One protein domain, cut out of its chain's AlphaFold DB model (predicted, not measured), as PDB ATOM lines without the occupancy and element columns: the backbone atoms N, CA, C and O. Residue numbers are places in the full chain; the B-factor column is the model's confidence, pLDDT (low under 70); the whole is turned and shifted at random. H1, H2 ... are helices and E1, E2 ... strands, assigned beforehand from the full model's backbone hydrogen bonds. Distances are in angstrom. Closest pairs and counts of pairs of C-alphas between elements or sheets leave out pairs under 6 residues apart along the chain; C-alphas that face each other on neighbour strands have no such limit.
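This is residues 134 to 170 and 274 to 343 of the 366 residues of the protein "Hypothetical protein" of Amorphochlora amoebiformis (UniProt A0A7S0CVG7). Look first for one long helix, H4, running alongside a small ribbon of two parallel strands, E1 and E3, while three short helices, H1, H2 and H3, cluster with loops at the side of the ribbon away from H4. H4 packs on the ribbon with residues 324 to 332, and residues 337 to 343, of which 337 to 341 belong to H4, stick out freely. The printed part has 107 residues, with four named helices and three named strands in the order E1 H1 E2 H2 H3 E3 H4; E2 pairs with no named strand. The class is mostly helix, though under half of the residues are in named elements. The whole is compact, with a radius of gyration of the C-alphas of 13.7 A, yet elongated in outline, spanning 47 by 28 by 24 A.

Begin at the sheet: E1, residues 136 to 138, and E3, residues 303 to 305, are parallel neighbours at 31 degrees between directions. C-alphas 137 and 304 face each other at 4.9 A; N 138 and O 304 are within hydrogen-bond range at 2.8 A, as are N 304 and O 136 at 2.9 A. Go on to H4, residues 318 to 341: its closest C-alphas to E3 are those of Ala 328 and Val 304, 6.0 A apart. Now find H3, residues 288 to 292, whose Ala 292 has its C-alpha 7.4 A from that of Phe 305, the closest pair of H3 and E3. H3 touches H2, residues 158 to 166, with the closest C-alphas those of Asp 288 and Ala 163 at 4.5 A. H2 also touches H1, residues 142 to 147, about perpendicular at 75 degrees; their closest C-alphas, those of Ser 165 and Lys 146, are 5.7 A apart. H4 touches no helix, and E2, residues 151 to 153, is apart from H1 and H2. In H1, H2, H3 and H4 every O i to N i+4 pair is within hydrogen-bond range.

Find C-alpha 136 at (31.912, 16.948, -12.167), where E1 begins; E1 is 6.3 A long, E2 6.6 A and E3 6.7 A. H1 measures 8.6 A, H3 6.0 A, and H2 12.3 A from C-alpha 158 at (37.289, 34.093, -2.470). From C-alpha 318 at (46.982, 7.908, -1.256), H4 runs 35.2 A to C-alpha 341 at (12.845, 15.301, -5.450).

The C-alphas farthest apart, those of Gln 282 and His 343, are 47.7 A apart. Residues 171 to 273 are not printed, and C-alphas 170 and 274 stand 8.6 A apart across this cut. The link from E3 to H4, 12 residues, is long. Mean pLDDT of the printed part is 85.5, and residues 337 to 343 are under 70.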
ATOM      1  N   GLU A 134      26.096  16.511 -15.847       75.62
ATOM      2  CA  GLU A 134      25.299  17.178 -14.813       75.62
ATOM      3  C   GLU A 134      26.133  17.633 -13.612       75.62
ATOM      4  O   GLU A 134      25.829  18.666 -13.005       75.62
ATOM      5  N   PHE A 135      27.158  16.850 -13.281       78.00
ATOM      6  CA  PHE A 135      28.086  17.079 -12.184       78.00
ATOM      7  C   PHE A 135      29.504  16.697 -12.616       78.00
ATOM      8  O   PHE A 135      29.683  15.856 -13.497       78.00
ATOM      9  N   ALA A 136      30.508  17.286 -11.975       81.88
ATOM     10  CA  ALA A 136      31.912  16.948 -12.167       81.88
ATOM     11  C   ALA A 136      32.611  16.751 -10.818       81.88
ATOM     12  O   ALA A 136      32.359  17.494  -9.869       81.88
ATOM     13  N   ILE A 137      33.534  15.792 -10.751       85.12
ATOM     14  CA  ILE A 137      34.477  15.663  -9.637       85.12
ATOM     15  C   ILE A 137      35.832  16.193 -10.113       85.12
ATOM     16  O   ILE A 137      36.398  15.701 -11.085       85.12
ATOM     17  N   CYS A 138      36.342  17.224  -9.448       88.50
ATOM     18  CA  CYS A 138      37.641  17.825  -9.710       88.50
ATOM     19  C   CYS A 138      38.690  17.206  -8.782       88.50
ATOM     20  O   CYS A 138      38.658  17.433  -7.573       88.50
ATOM     21  N   THR A 139      39.631  16.459  -9.358       93.56
ATOM     22  CA  THR A 139      40.777  15.855  -8.654       93.56
ATOM     23  C   THR A 139      42.109  16.483  -9.060       93.56
ATOM     24  O   THR A 139      43.154  15.843  -8.959       93.56
ATOM     25  N   LEU A 140      42.085  17.715  -9.584       92.44
ATOM     26  CA  LEU A 140      43.302  18.407 -10.008       92.44
ATOM     27  C   LEU A 140      44.259  18.573  -8.817       92.44
ATOM     28  O   LEU A 140      43.815  19.035  -7.760       92.44
ATOM     29  N   PRO A 141      45.560  18.266  -8.979       95.62
ATOM     30  CA  PRO A 141      46.539  18.481  -7.923       95.62
ATOM     31  C   PRO A 141      46.582  19.937  -7.463       95.62
ATOM     32  O   PRO A 141      46.351  20.871  -8.240       95.62
ATOM     33  N   ILE A 142      46.918  20.142  -6.188       96.12
ATOM     34  CA  ILE A 142      46.942  21.481  -5.597       96.12
ATOM     35  C   ILE A 142      47.899  22.424  -6.341       96.12
ATOM     36  O   ILE A 142      47.562  23.589  -6.547       96.12
ATOM     37  N   GLY A 143      49.039  21.920  -6.827       95.75
ATOM     38  CA  GLY A 143      49.976  22.678  -7.660       95.75
ATOM     39  C   GLY A 143      49.332  23.224  -8.941       95.75
ATOM     40  O   GLY A 143      49.484  24.405  -9.267       95.75
ATOM     41  N   VAL A 144      48.524  22.406  -9.623       94.94
ATOM     42  CA  VAL A 144      47.778  22.796 -10.834       94.94
ATOM     43  C   VAL A 144      46.719  23.850 -10.533       94.94
ATOM     44  O   VAL A 144      46.607  24.840 -11.267       94.94
ATOM     45  N   LEU A 145      45.971  23.682  -9.440       94.50
ATOM     46  CA  LEU A 145      44.971  24.660  -9.006       94.50
ATOM     47  C   LEU A 145      45.619  26.007  -8.647       94.50
ATOM     48  O   LEU A 145      45.119  27.052  -9.066       94.50
ATOM     49  N   LYS A 146      46.764  25.990  -7.952       95.62
ATOM     50  CA  LYS A 146      47.547  27.190  -7.608       95.62
ATOM     51  C   LYS A 146      48.073  27.921  -8.838       95.62
ATOM     52  O   LYS A 146      48.056  29.149  -8.865       95.62
ATOM     53  N   LYS A 147      48.517  27.184  -9.862       93.94
ATOM     54  CA  LYS A 147      48.997  27.770 -11.123       93.94
ATOM     55  C   LYS A 147      47.889  28.490 -11.895       93.94
ATOM     56  O   LYS A 147      48.187  29.381 -12.685       93.94
ATOM     57  N   GLY A 148      46.626  28.110 -11.682       87.56
ATOM     58  CA  GLY A 148      45.483  28.692 -12.388       87.56
ATOM     59  C   GLY A 148      45.373  28.242 -13.849       87.56
ATOM     60  O   GLY A 148      44.750  28.924 -14.660       87.56
ATOM     61  N   SER A 149      45.967  27.093 -14.194       78.44
ATOM     62  CA  SER A 149      45.958  26.536 -15.556       78.44
ATOM     63  C   SER A 149      44.559  26.141 -16.047       78.44
ATOM     64  O   SER A 149      44.347  26.024 -17.254       78.44
ATOM     65  N   VAL A 150      43.609  25.936 -15.127       80.56
ATOM     66  CA  VAL A 150      42.212  25.588 -15.417       80.56
ATOM     67  C   VAL A 150      41.297  26.718 -14.960       80.56
ATOM     68  O   VAL A 150      41.326  27.130 -13.800       80.56
ATOM     69  N   ARG A 151      40.468  27.225 -15.878       82.12
ATOM     70  CA  ARG A 151      39.522  28.315 -15.595       82.12
ATOM     71  C   ARG A 151      38.171  27.771 -15.134       82.12
ATOM     72  O   ARG A 151      37.582  26.938 -15.816       82.12
ATOM     73  N   PHE A 152      37.658  28.296 -14.025       81.62
ATOM     74  CA  PHE A 152      36.309  28.011 -13.527       81.62
ATOM     75  C   PHE A 152      35.360  29.150 -13.901       81.62
ATOM     76  O   PHE A 152      35.694  30.319 -13.698       81.62
ATOM     77  N   ASP A 153      34.197  28.802 -14.445       77.38
ATOM     78  CA  ASP A 153      33.137  29.737 -14.817       77.38
ATOM     79  C   ASP A 153      31.764  29.241 -14.306       77.38
ATOM     80  O   ASP A 153      31.239  28.252 -14.833       77.38
ATOM     81  N   PRO A 154      31.189  29.872 -13.261       86.69
ATOM     82  CA  PRO A 154      31.657  31.109 -12.622       86.69
ATOM     83  C   PRO A 154      32.989  30.926 -11.865       86.69
ATOM     84  O   PRO A 154      33.353  29.793 -11.542       86.69
ATOM     85  N   PRO A 155      33.727  32.010 -11.555       89.12
ATOM     86  CA  PRO A 155      34.975  31.922 -10.798       89.12
ATOM     87  C   PRO A 155      34.772  31.305  -9.411       89.12
ATOM     88  O   PRO A 155      33.743  31.536  -8.777       89.12
ATOM     89  N   LEU A 156      35.788  30.596  -8.903       89.50
ATOM     90  CA  LEU A 156      35.766  30.058  -7.537       89.50
ATOM     91  C   LEU A 156      35.504  31.173  -6.496       89.50
ATOM     92  O   LEU A 156      35.905  32.327  -6.719       89.50
ATOM     93  N   PRO A 157      34.885  30.868  -5.343       90.25
ATOM     94  CA  PRO A 157      34.726  31.815  -4.243       90.25
ATOM     95  C   PRO A 157      36.072  32.314  -3.693       90.25
ATOM     96  O   PRO A 157      37.107  31.655  -3.815       90.25
ATOM     97  N   LYS A 158      36.071  33.491  -3.050       94.88
ATOM     98  CA  LYS A 158      37.289  34.093  -2.470       94.88
ATOM     99  C   LYS A 158      37.948  33.176  -1.432       94.88
ATOM    100  O   LYS A 158      39.159  33.001  -1.492       94.88
ATOM    101  N   ALA A 159      37.161  32.578  -0.536       92.38
ATOM    102  CA  ALA A 159      37.665  31.672   0.498       92.38
ATOM    103  C   ALA A 159      38.391  30.456  -0.106       92.38
ATOM    104  O   ALA A 159      39.521  30.169   0.270       92.38
ATOM    105  N   GLN A 160      37.799  29.815  -1.120       92.38
ATOM    106  CA  GLN A 160      38.406  28.669  -1.801       92.38
ATOM    107  C   GLN A 160      39.696  29.051  -2.544       92.38
ATOM    108  O   GLN A 160      40.691  28.336  -2.458       92.38
ATOM    109  N   LYS A 161      39.730  30.213  -3.213       96.06
ATOM    110  CA  LYS A 161      40.959  30.740  -3.841       96.06
ATOM    111  C   LYS A 161      42.078  30.996  -2.830       96.06
ATOM    112  O   LYS A 161      43.223  30.648  -3.102       96.06
ATOM    113  N   LEU A 162      41.756  31.601  -1.685       96.81
ATOM    114  CA  LEU A 162      42.735  31.866  -0.629       96.81
ATOM    115  C   LEU A 162      43.285  30.561  -0.052       96.81
ATOM    116  O   LEU A 162      44.504  30.414   0.018       96.81
ATOM    117  N   ALA A 163      42.413  29.600   0.247       95.94
ATOM    118  CA  ALA A 163      42.822  28.284   0.716       95.94
ATOM    119  C   ALA A 163      43.762  27.583  -0.274       95.94
ATOM    120  O   ALA A 163      44.863  27.186   0.103       95.94
ATOM    121  N   ILE A 164      43.396  27.530  -1.561       96.75
ATOM    122  CA  ILE A 164      44.255  26.969  -2.615       96.75
ATOM    123  C   ILE A 164      45.618  27.672  -2.635       96.75
ATOM    124  O   ILE A 164      46.658  27.020  -2.701       96.75
ATOM    125  N   SER A 165      45.638  29.007  -2.537       97.19
ATOM    126  CA  SER A 165      46.889  29.772  -2.558       97.19
ATOM    127  C   SER A 165      47.795  29.491  -1.354       97.19
ATOM    128  O   SER A 165      49.018  29.486  -1.514       97.19
ATOM    129  N   ARG A 166      47.220  29.200  -0.182       97.19
ATOM    130  CA  ARG A 166      47.944  28.981   1.078       97.19
ATOM    131  C   ARG A 166      48.398  27.543   1.280       97.19
ATOM    132  O   ARG A 166      49.486  27.352   1.810       97.19
ATOM    133  N   ILE A 167      47.628  26.547   0.826       96.31
ATOM    134  CA  ILE A 167      48.031  25.136   0.917       96.31
ATOM    135  C   ILE A 167      49.378  24.950   0.213       96.31
ATOM    136  O   ILE A 167      49.541  25.337  -0.947       96.31
ATOM    137  N   GLY A 168      50.368  24.400   0.915       94.88
ATOM    138  CA  GLY A 168      51.689  24.146   0.349       94.88
ATOM    139  C   GLY A 168      51.618  23.109  -0.771       94.88
ATOM    140  O   GLY A 168      50.782  22.218  -0.713       94.88
ATOM    141  N   SER A 169      52.484  23.221  -1.777       93.62
ATOM    142  CA  SER A 169      52.722  22.188  -2.796       93.62
ATOM    143  C   SER A 169      54.225  21.945  -2.805       93.62
ATOM    144  O   SER A 169      54.974  22.828  -3.223       93.62
ATOM    145  N   GLY A 170      54.666  20.849  -2.189       90.81
ATOM    146  CA  GLY A 170      56.088  20.544  -2.023       90.81
ATOM    147  C   GLY A 170      56.672  19.851  -3.249       90.81
ATOM    148  O   GLY A 170      55.937  19.495  -4.165       90.81
ATOM    149  N   LEU A 274      52.742  19.801 -10.714       94.25
ATOM    150  CA  LEU A 274      53.303  21.058 -10.189       94.25
ATOM    151  C   LEU A 274      53.596  20.992  -8.676       94.25
ATOM    152  O   LEU A 274      53.269  21.891  -7.891       94.25
ATOM    153  N   GLY A 275      54.180  19.869  -8.278       94.06
ATOM    154  CA  GLY A 275      54.512  19.472  -6.919       94.06
ATOM    155  C   GLY A 275      54.288  17.975  -6.707       94.06
ATOM    156  O   GLY A 275      53.606  17.318  -7.487       94.06
ATOM    157  N   SER A 276      54.869  17.428  -5.642       93.06
ATOM    158  CA  SER A 276      54.704  16.028  -5.246       93.06
ATOM    159  C   SER A 276      53.419  15.810  -4.447       93.06
ATOM    160  O   SER A 276      52.634  14.920  -4.755       93.06
ATOM    161  N   TYR A 277      53.206  16.607  -3.399       92.88
ATOM    162  CA  TYR A 277      52.042  16.525  -2.516       92.88
ATOM    163  C   TYR A 277      51.884  17.803  -1.688       92.88
ATOM    164  O   TYR A 277      52.812  18.614  -1.568       92.88
ATOM    165  N   SER A 278      50.690  17.988  -1.123       93.56
ATOM    166  CA  SER A 278      50.363  19.152  -0.309       93.56
ATOM    167  C   SER A 278      51.167  19.216   0.992       93.56
ATOM    168  O   SER A 278      51.694  18.221   1.460       93.56
ATOM    169  N   PHE A 279      51.284  20.372   1.640       92.19
ATOM    170  CA  PHE A 279      51.777  20.419   3.021       92.19
ATOM    171  C   PHE A 279      51.214  21.612   3.779       92.19
ATOM    172  O   PHE A 279      50.728  22.574   3.185       92.19
ATOM    173  N   LYS A 280      51.310  21.553   5.113       92.62
ATOM    174  CA  LYS A 280      50.934  22.658   5.996       92.62
ATOM    175  C   LYS A 280      51.950  23.797   5.898       92.62
ATOM    176  O   LYS A 280      52.927  23.815   6.640       92.62
ATOM    177  N   ALA A 281      51.746  24.711   4.954       93.25
ATOM    178  CA  ALA A 281      52.581  25.900   4.826       93.25
ATOM    179  C   ALA A 281      52.318  26.885   5.975       93.25
ATOM    180  O   ALA A 281      51.233  26.901   6.553       93.25
ATOM    181  N   GLN A 282      53.294  27.746   6.275       94.12
ATOM    182  CA  GLN A 282      53.188  28.732   7.360       94.12
ATOM    183  C   GLN A 282      52.000  29.694   7.190       94.12
ATOM    184  O   GLN A 282      51.459  30.191   8.169       94.12
ATOM    185  N   SER A 283      51.593  29.954   5.947       92.81
ATOM    186  CA  SER A 283      50.468  30.828   5.616       92.81
ATOM    187  C   SER A 283      49.098  30.155   5.725       92.81
ATOM    188  O   SER A 283      48.097  30.830   5.487       92.81
ATOM    189  N   MET A 284      49.036  28.855   6.035       93.31
ATOM    190  CA  MET A 284      47.773  28.125   6.110       93.31
ATOM    191  C   MET A 284      46.954  28.478   7.345       93.31
ATOM    192  O   MET A 284      47.469  28.584   8.456       93.31
ATOM    193  N   GLU A 285      45.645  28.556   7.145       92.56
ATOM    194  CA  GLU A 285      44.642  28.652   8.199       92.56
ATOM    195  C   GLU A 285      43.990  27.282   8.454       92.56
ATOM    196  O   GLU A 285      43.908  26.427   7.569       92.56
ATOM    197  N   THR A 286      43.480  27.066   9.671       87.25
ATOM    198  CA  THR A 286      42.870  25.792  10.106       87.25
ATOM    199  C   THR A 286      41.773  25.291   9.158       87.25
ATOM    200  O   THR A 286      41.609  24.084   8.983       87.25
ATOM    201  N   GLY A 287      41.032  26.207   8.527       89.38
ATOM    202  CA  GLY A 287      39.923  25.901   7.622       89.38
ATOM    203  C   GLY A 287      40.304  25.717   6.151       89.38
ATOM    204  O   GLY A 287      39.403  25.508   5.338       89.38
ATOM    205  N   ASP A 288      41.582  25.797   5.774       90.38
ATOM    206  CA  ASP A 288      41.973  25.828   4.358       90.38
ATOM    207  C   ASP A 288      41.667  24.510   3.632       90.38
ATOM    208  O   ASP A 288      41.079  24.537   2.554       90.38
ATOM    209  N   TYR A 289      41.955  23.347   4.229       87.50
ATOM    210  CA  TYR A 289      41.609  22.053   3.611       87.50
ATOM    211  C   TYR A 289      40.097  21.896   3.392       87.50
ATOM    212  O   TYR A 289      39.665  21.405   2.350       87.50
ATOM    213  N   LEU A 290      39.288  22.369   4.346       88.62
ATOM    214  CA  LEU A 290      37.828  22.356   4.234       88.62
ATOM    215  C   LEU A 290      37.320  23.371   3.202       88.62
ATOM    216  O   LEU A 290      36.350  23.113   2.499       88.62
ATOM    217  N   SER A 291      37.972  24.527   3.102       90.12
ATOM    218  CA  SER A 291      37.642  25.559   2.115       90.12
ATOM    219  C   SER A 291      37.992  25.104   0.698       90.12
ATOM    220  O   SER A 291      37.237  25.372  -0.234       90.12
ATOM    221  N   ALA A 292      39.104  24.383   0.532       89.69
ATOM    222  CA  ALA A 292      39.508  23.778  -0.733       89.69
ATOM    223  C   ALA A 292      38.551  22.661  -1.177       89.69
ATOM    224  O   ALA A 292      38.301  22.525  -2.373       89.69
ATOM    225  N   SER A 293      37.972  21.910  -0.231       91.62
ATOM    226  CA  SER A 293      37.035  20.817  -0.516       91.62
ATOM    227  C   SER A 293      35.600  21.264  -0.822       91.62
ATOM    228  O   SER A 293      34.797  20.428  -1.238       91.62
ATOM    229  N   GLN A 294      35.267  22.552  -0.646       89.19
ATOM    230  CA  GLN A 294      33.905  23.051  -0.858       89.19
ATOM    231  C   GLN A 294      33.425  22.839  -2.301       89.19
ATOM    232  O   GLN A 294      34.173  23.112  -3.248       89.19
ATOM    233  N   PRO A 295      32.164  22.419  -2.496       88.62
ATOM    234  CA  PRO A 295      31.587  22.320  -3.823       88.62
ATOM    235  C   PRO A 295      31.398  23.699  -4.465       88.62
ATOM    236  O   PRO A 295      31.269  24.727  -3.793       88.62
ATOM    237  N   HIS A 296      31.339  23.716  -5.794       82.38
ATOM    238  CA  HIS A 296      31.231  24.931  -6.592       82.38
ATOM    239  C   HIS A 296      30.140  24.833  -7.671       82.38
ATOM    240  O   HIS A 296      30.060  23.821  -8.372       82.38
ATOM    241  N   PRO A 297      29.343  25.894  -7.892       83.69
ATOM    242  CA  PRO A 297      29.103  27.026  -6.987       83.69
ATOM    243  C   PRO A 297      28.453  26.596  -5.665       83.69
ATOM    244  O   PRO A 297      27.754  25.593  -5.634       83.69
ATOM    245  N   ILE A 298      28.618  27.380  -4.593       80.75
ATOM    246  CA  ILE A 298      28.061  27.047  -3.263       80.75
ATOM    247  C   ILE A 298      26.528  26.930  -3.294       80.75
ATOM    248  O   ILE A 298      25.971  26.005  -2.717       80.75
ATOM    249  N   ALA A 299      25.846  27.864  -3.967       81.38
ATOM    250  CA  ALA A 299      24.382  27.933  -3.967       81.38
ATOM    251  C   ALA A 299      23.711  26.841  -4.819       81.38
ATOM    252  O   ALA A 299      22.606  26.415  -4.508       81.38
ATOM    253  N   ASP A 300      24.369  26.394  -5.889       80.00
ATOM    254  CA  ASP A 300      23.881  25.311  -6.749       80.00
ATOM    255  C   ASP A 300      25.069  24.463  -7.229       80.00
ATOM    256  O   ASP A 300      25.559  24.666  -8.350       80.00
ATOM    257  N   PRO A 301      25.567  23.554  -6.370       82.81
ATOM    258  CA  PRO A 301      26.724  22.715  -6.645       82.81
ATOM    259  C   PRO A 301      26.636  21.947  -7.965       82.81
ATOM    260  O   PRO A 301      25.652  21.259  -8.254       82.81
ATOM    261  N   LYS A 302      27.706  22.049  -8.759       81.62
ATOM    262  CA  LYS A 302      27.925  21.262  -9.987       81.62
ATOM    263  C   LYS A 302      29.295  20.598 -10.017       81.62
ATOM    264  O   LYS A 302      29.450  19.562 -10.647       81.62
ATOM    265  N   VAL A 303      30.280  21.176  -9.339       85.06
ATOM    266  CA  VAL A 303      31.635  20.643  -9.226       85.06
ATOM    267  C   VAL A 303      31.915  20.315  -7.769       85.06
ATOM    268  O   VAL A 303      31.776  21.180  -6.907       85.06
ATOM    269  N   VAL A 304      32.328  19.085  -7.497       87.38
ATOM    270  CA  VAL A 304      32.805  18.637  -6.185       87.38
ATOM    271  C   VAL A 304      34.313  18.432  -6.258       87.38
ATOM    272  O   VAL A 304      34.819  17.994  -7.286       87.38
ATOM    273  N   PHE A 305      35.050  18.747  -5.196       90.56
ATOM    274  CA  PHE A 305      36.509  18.608  -5.169       90.56
ATOM    275  C   PHE A 305      36.931  17.384  -4.361       90.56
ATOM    276  O   PHE A 305      36.389  17.131  -3.283       90.56
ATOM    277  N   ALA A 306      37.919  16.651  -4.865       92.62
ATOM    278  CA  ALA A 306      38.550  15.508  -4.211       92.62
ATOM    279  C   ALA A 306      40.065  15.508  -4.465       92.62
ATOM    280  O   ALA A 306      40.580  16.308  -5.243       92.62
ATOM    281  N   GLY A 307      40.786  14.612  -3.797       93.38
ATOM    282  CA  GLY A 307      42.245  14.539  -3.828       93.38
ATOM    283  C   GLY A 307      42.847  14.806  -2.453       93.38
ATOM    284  O   GLY A 307      42.183  15.321  -1.551       93.38
ATOM    285  N   GLU A 308      44.116  14.443  -2.276       92.88
ATOM    286  CA  GLU A 308      44.775  14.472  -0.961       92.88
ATOM    287  C   GLU A 308      44.747  15.866  -0.304       92.88
ATOM    288  O   GLU A 308      44.477  15.972   0.892       92.88
ATOM    289  N   ALA A 309      44.847  16.932  -1.108       94.12
ATOM    290  CA  ALA A 309      44.773  18.326  -0.666       94.12
ATOM    291  C   ALA A 309      43.355  18.801  -0.278       94.12
ATOM    292  O   ALA A 309      43.142  19.982  -0.016       94.12
ATOM    293  N   THR A 310      42.373  17.897  -0.259       91.88
ATOM    294  CA  THR A 310      41.004  18.133   0.239       91.88
ATOM    295  C   THR A 310      40.690  17.289   1.479       91.88
ATOM    296  O   THR A 310      39.555  17.272   1.956       91.88
ATOM    297  N   SER A 311      41.683  16.553   1.992       86.94
ATOM    298  CA  SER A 311      41.551  15.680   3.155       86.94
ATOM    299  C   SER A 311      41.964  16.403   4.432       86.94
ATOM    300  O   SER A 311      42.963  17.111   4.457       86.94
ATOM    301  N   THR A 312      41.240  16.185   5.527       80.81
ATOM    302  CA  THR A 312      41.649  16.624   6.875       80.81
ATOM    303  C   THR A 312      42.308  15.504   7.686       80.81
ATOM    304  O   THR A 312      42.925  15.783   8.710       80.81
ATOM    305  N   MET A 313      42.205  14.251   7.226       74.81
ATOM    306  CA  MET A 313      42.672  13.053   7.942       74.81
ATOM    307  C   MET A 313      43.834  12.319   7.259       74.81
ATOM    308  O   MET A 313      44.465  11.474   7.879       74.81
ATOM    309  N   GLY A 314      44.113  12.611   5.988       74.75
ATOM    310  CA  GLY A 314      45.090  11.869   5.186       74.75
ATOM    311  C   GLY A 314      45.760  12.725   4.118       74.75
ATOM    312  O   GLY A 314      45.947  12.265   2.995       74.75
ATOM    313  N   THR A 315      46.076  13.981   4.439       80.81
ATOM    314  CA  THR A 315      46.885  14.846   3.565       80.81
ATOM    315  C   THR A 315      48.198  14.146   3.223       80.81
ATOM    316  O   THR A 315      48.749  13.472   4.092       80.81
ATOM    317  N   GLN A 316      48.723  14.339   2.014       85.94
ATOM    318  CA  GLN A 316      49.982  13.746   1.527       85.94
ATOM    319  C   GLN A 316      49.945  12.237   1.296       85.94
ATOM    320  O   GLN A 316      50.976  11.625   1.033       85.94
ATOM    321  N   CYS A 317      48.775  11.610   1.404       80.88
ATOM    322  CA  CYS A 317      48.651  10.163   1.328       80.88
ATOM    323  C   CYS A 317      47.642   9.741   0.266       80.88
ATOM    324  O   CYS A 317      46.589  10.359   0.088       80.88
ATOM    325  N   VAL A 318      47.920   8.593  -0.354       81.06
ATOM    326  CA  VAL A 318      46.982   7.908  -1.256       81.06
ATOM    327  C   VAL A 318      45.656   7.627  -0.548       81.06
ATOM    328  O   VAL A 318      44.594   7.838  -1.126       81.06
ATOM    329  N   LEU A 319      45.698   7.254   0.737       79.44
ATOM    330  CA  LEU A 319      44.491   7.050   1.538       79.44
ATOM    331  C   LEU A 319      43.610   8.309   1.594       79.44
ATOM    332  O   LEU A 319      42.393   8.211   1.463       79.44
ATOM    333  N   GLY A 320      44.194   9.503   1.737       81.12
ATOM    334  CA  GLY A 320      43.417  10.742   1.717       81.12
ATOM    335  C   GLY A 320      42.788  11.023   0.360       81.12
ATOM    336  O   GLY A 320      41.630  11.438   0.305       81.12
ATOM    337  N   ALA A 321      43.506  10.755  -0.732       83.31
ATOM    338  CA  ALA A 321      42.947  10.849  -2.079       83.31
ATOM    339  C   ALA A 321      41.771   9.873  -2.270       83.31
ATOM    340  O   ALA A 321      40.702  10.280  -2.722       83.31
ATOM    341  N   TYR A 322      41.921   8.622  -1.833       83.50
ATOM    342  CA  TYR A 322      40.870   7.605  -1.901       83.50
ATOM    343  C   TYR A 322      39.623   7.986  -1.089       83.50
ATOM    344  O   TYR A 322      38.506   7.993  -1.612       83.50
ATOM    345  N   LEU A 323      39.799   8.358   0.184       80.12
ATOM    346  CA  LEU A 323      38.684   8.709   1.069       80.12
ATOM    347  C   LEU A 323      37.937   9.956   0.580       80.12
ATOM    348  O   LEU A 323      36.706   9.997   0.623       80.12
ATOM    349  N   THR A 324      38.657  10.958   0.074       86.88
ATOM    350  CA  THR A 324      38.030  12.160  -0.495       86.88
ATOM    351  C   THR A 324      37.334  11.881  -1.825       86.88
ATOM    352  O   THR A 324      36.293  12.480  -2.083       86.88
ATOM    353  N   GLY A 325      37.832  10.935  -2.628       86.31
ATOM    354  CA  GLY A 325      37.139  10.434  -3.817       86.31
ATOM    355  C   GLY A 325      35.802   9.772  -3.474       86.31
ATOM    356  O   GLY A 325      34.774  10.129  -4.048       86.31
ATOM    357  N   ARG A 326      35.781   8.887  -2.465       84.62
ATOM    358  CA  ARG A 326      34.536   8.273  -1.963       84.62
ATOM    359  C   ARG A 326      33.545   9.309  -1.435       84.62
ATOM    360  O   ARG A 326      32.359   9.232  -1.748       84.62
ATOM    361  N   ARG A 327      34.030  10.289  -0.663       89.75
ATOM    362  CA  ARG A 327      33.217  11.425  -0.200       89.75
ATOM    363  C   ARG A 327      32.586  12.158  -1.386       89.75
ATOM    364  O   ARG A 327      31.375  12.351  -1.396       89.75
ATOM    365  N   ALA A 328      33.385  12.527  -2.387       84.25
ATOM    366  CA  ALA A 328      32.904  13.278  -3.542       84.25
ATOM    367  C   ALA A 328      31.876  12.502  -4.377       84.25
ATOM    368  O   ALA A 328      30.885  13.084  -4.812       84.25
ATOM    369  N   ALA A 329      32.065  11.191  -4.547       81.75
ATOM    370  CA  ALA A 329      31.081  10.334  -5.204       81.75
ATOM    371  C   ALA A 329      29.727  10.362  -4.474       81.75
ATOM    372  O   ALA A 329      28.687  10.559  -5.106       81.75
ATOM    373  N   ARG A 330      29.737  10.264  -3.136       79.12
ATOM    374  CA  ARG A 330      28.514  10.347  -2.322       79.12
ATOM    375  C   ARG A 330      27.869  11.733  -2.374       79.12
ATOM    376  O   ARG A 330      26.647  11.834  -2.398       79.12
ATOM    377  N   GLU A 331      28.660  12.802  -2.409       79.31
ATOM    378  CA  GLU A 331      28.140  14.166  -2.578       79.31
ATOM    379  C   GLU A 331      27.416  14.331  -3.920       79.31
ATOM    380  O   GLU A 331      26.303  14.856  -3.947       79.31
ATOM    381  N   VAL A 332      27.991  13.829  -5.018       77.75
ATOM    382  CA  VAL A 332      27.345  13.846  -6.343       77.75
ATOM    383  C   VAL A 332      26.042  13.045  -6.339       77.75
ATOM    384  O   VAL A 332      25.031  13.531  -6.844       77.75
ATOM    385  N   GLU A 333      26.031  11.857  -5.730       77.50
ATOM    386  CA  GLU A 333      24.823  11.034  -5.593       77.50
ATOM    387  C   GLU A 333      23.707  11.787  -4.848       77.50
ATOM    388  O   GLU A 333      22.573  11.864  -5.328       77.50
ATOM    389  N   MET A 334      24.034  12.416  -3.716       75.00
ATOM    390  CA  MET A 334      23.080  13.189  -2.912       75.00
ATOM    391  C   MET A 334      22.557  14.425  -3.659       75.00
ATOM    392  O   MET A 334      21.369  14.744  -3.575       75.00
ATOM    393  N   LEU A 335      23.418  15.119  -4.409       76.00
ATOM    394  CA  LEU A 335      23.019  16.253  -5.250       76.00
ATOM    395  C   LEU A 335      22.097  15.816  -6.398       76.00
ATOM    396  O   LEU A 335      21.119  16.504  -6.700       76.00
ATOM    397  N   GLY A 336      22.379  14.666  -7.012       72.50
ATOM    398  CA  GLY A 336      21.530  14.066  -8.038       72.50
ATOM    399  C   GLY A 336      20.161  13.648  -7.498       72.50
ATOM    400  O   GLY A 336      19.144  13.920  -8.135       72.50
ATOM    401  N   ALA A 337      20.115  13.053  -6.303       69.38
ATOM    402  CA  ALA A 337      18.866  12.665  -5.647       69.38
ATOM    403  C   ALA A 337      17.974  13.879  -5.333       69.38
ATOM    404  O   ALA A 337      16.784  13.850  -5.632       69.38
ATOM    405  N   ARG A 338      18.545  14.977  -4.814       64.50
ATOM    406  CA  ARG A 338      17.793  16.214  -4.512       64.50
ATOM    407  C   ARG A 338      17.095  16.806  -5.738       64.50
ATOM    408  O   ARG A 338      15.926  17.157  -5.646       64.50
ATOM    409  N   LYS A 339      17.754  16.830  -6.903       59.28
ATOM    410  CA  LYS A 339      17.116  17.280  -8.155       59.28
ATOM    411  C   LYS A 339      15.907  16.433  -8.559       59.28
ATOM    412  O   LYS A 339      14.975  16.954  -9.158       59.28
ATOM    413  N   ARG A 340      15.931  15.123  -8.287       56.25
ATOM    414  CA  ARG A 340      14.795  14.236  -8.597       56.25
ATOM    415  C   ARG A 340      13.605  14.519  -7.675       56.25
ATOM    416  O   ARG A 340      12.464  14.416  -8.113       56.25
ATOM    417  N   VAL A 341      13.874  14.929  -6.434       49.06
ATOM    418  CA  VAL A 341      12.845  15.301  -5.450       49.06
ATOM    419  C   VAL A 341      12.229  16.673  -5.741       49.06
ATOM    420  O   VAL A 341      11.035  16.813  -5.533       49.06
ATOM    421  N   ASP A 342      12.946  17.636  -6.331       48.00
ATOM    422  CA  ASP A 342      12.345  18.916  -6.780       48.00
ATOM    423  C   ASP A 342      11.247  18.740  -7.858       48.00
ATOM    424  O   ASP A 342      10.462  19.652  -8.110       48.00
ATOM    425  N   HIS A 343      11.148  17.560  -8.485       42.53
ATOM    426  CA  HIS A 343      10.031  17.175  -9.359       42.53
ATOM    427  C   HIS A 343       8.905  16.414  -8.639       42.53
ATOM    428  O   HIS A 343       7.877  16.122  -9.248       42.53
TER     429      HIS A 343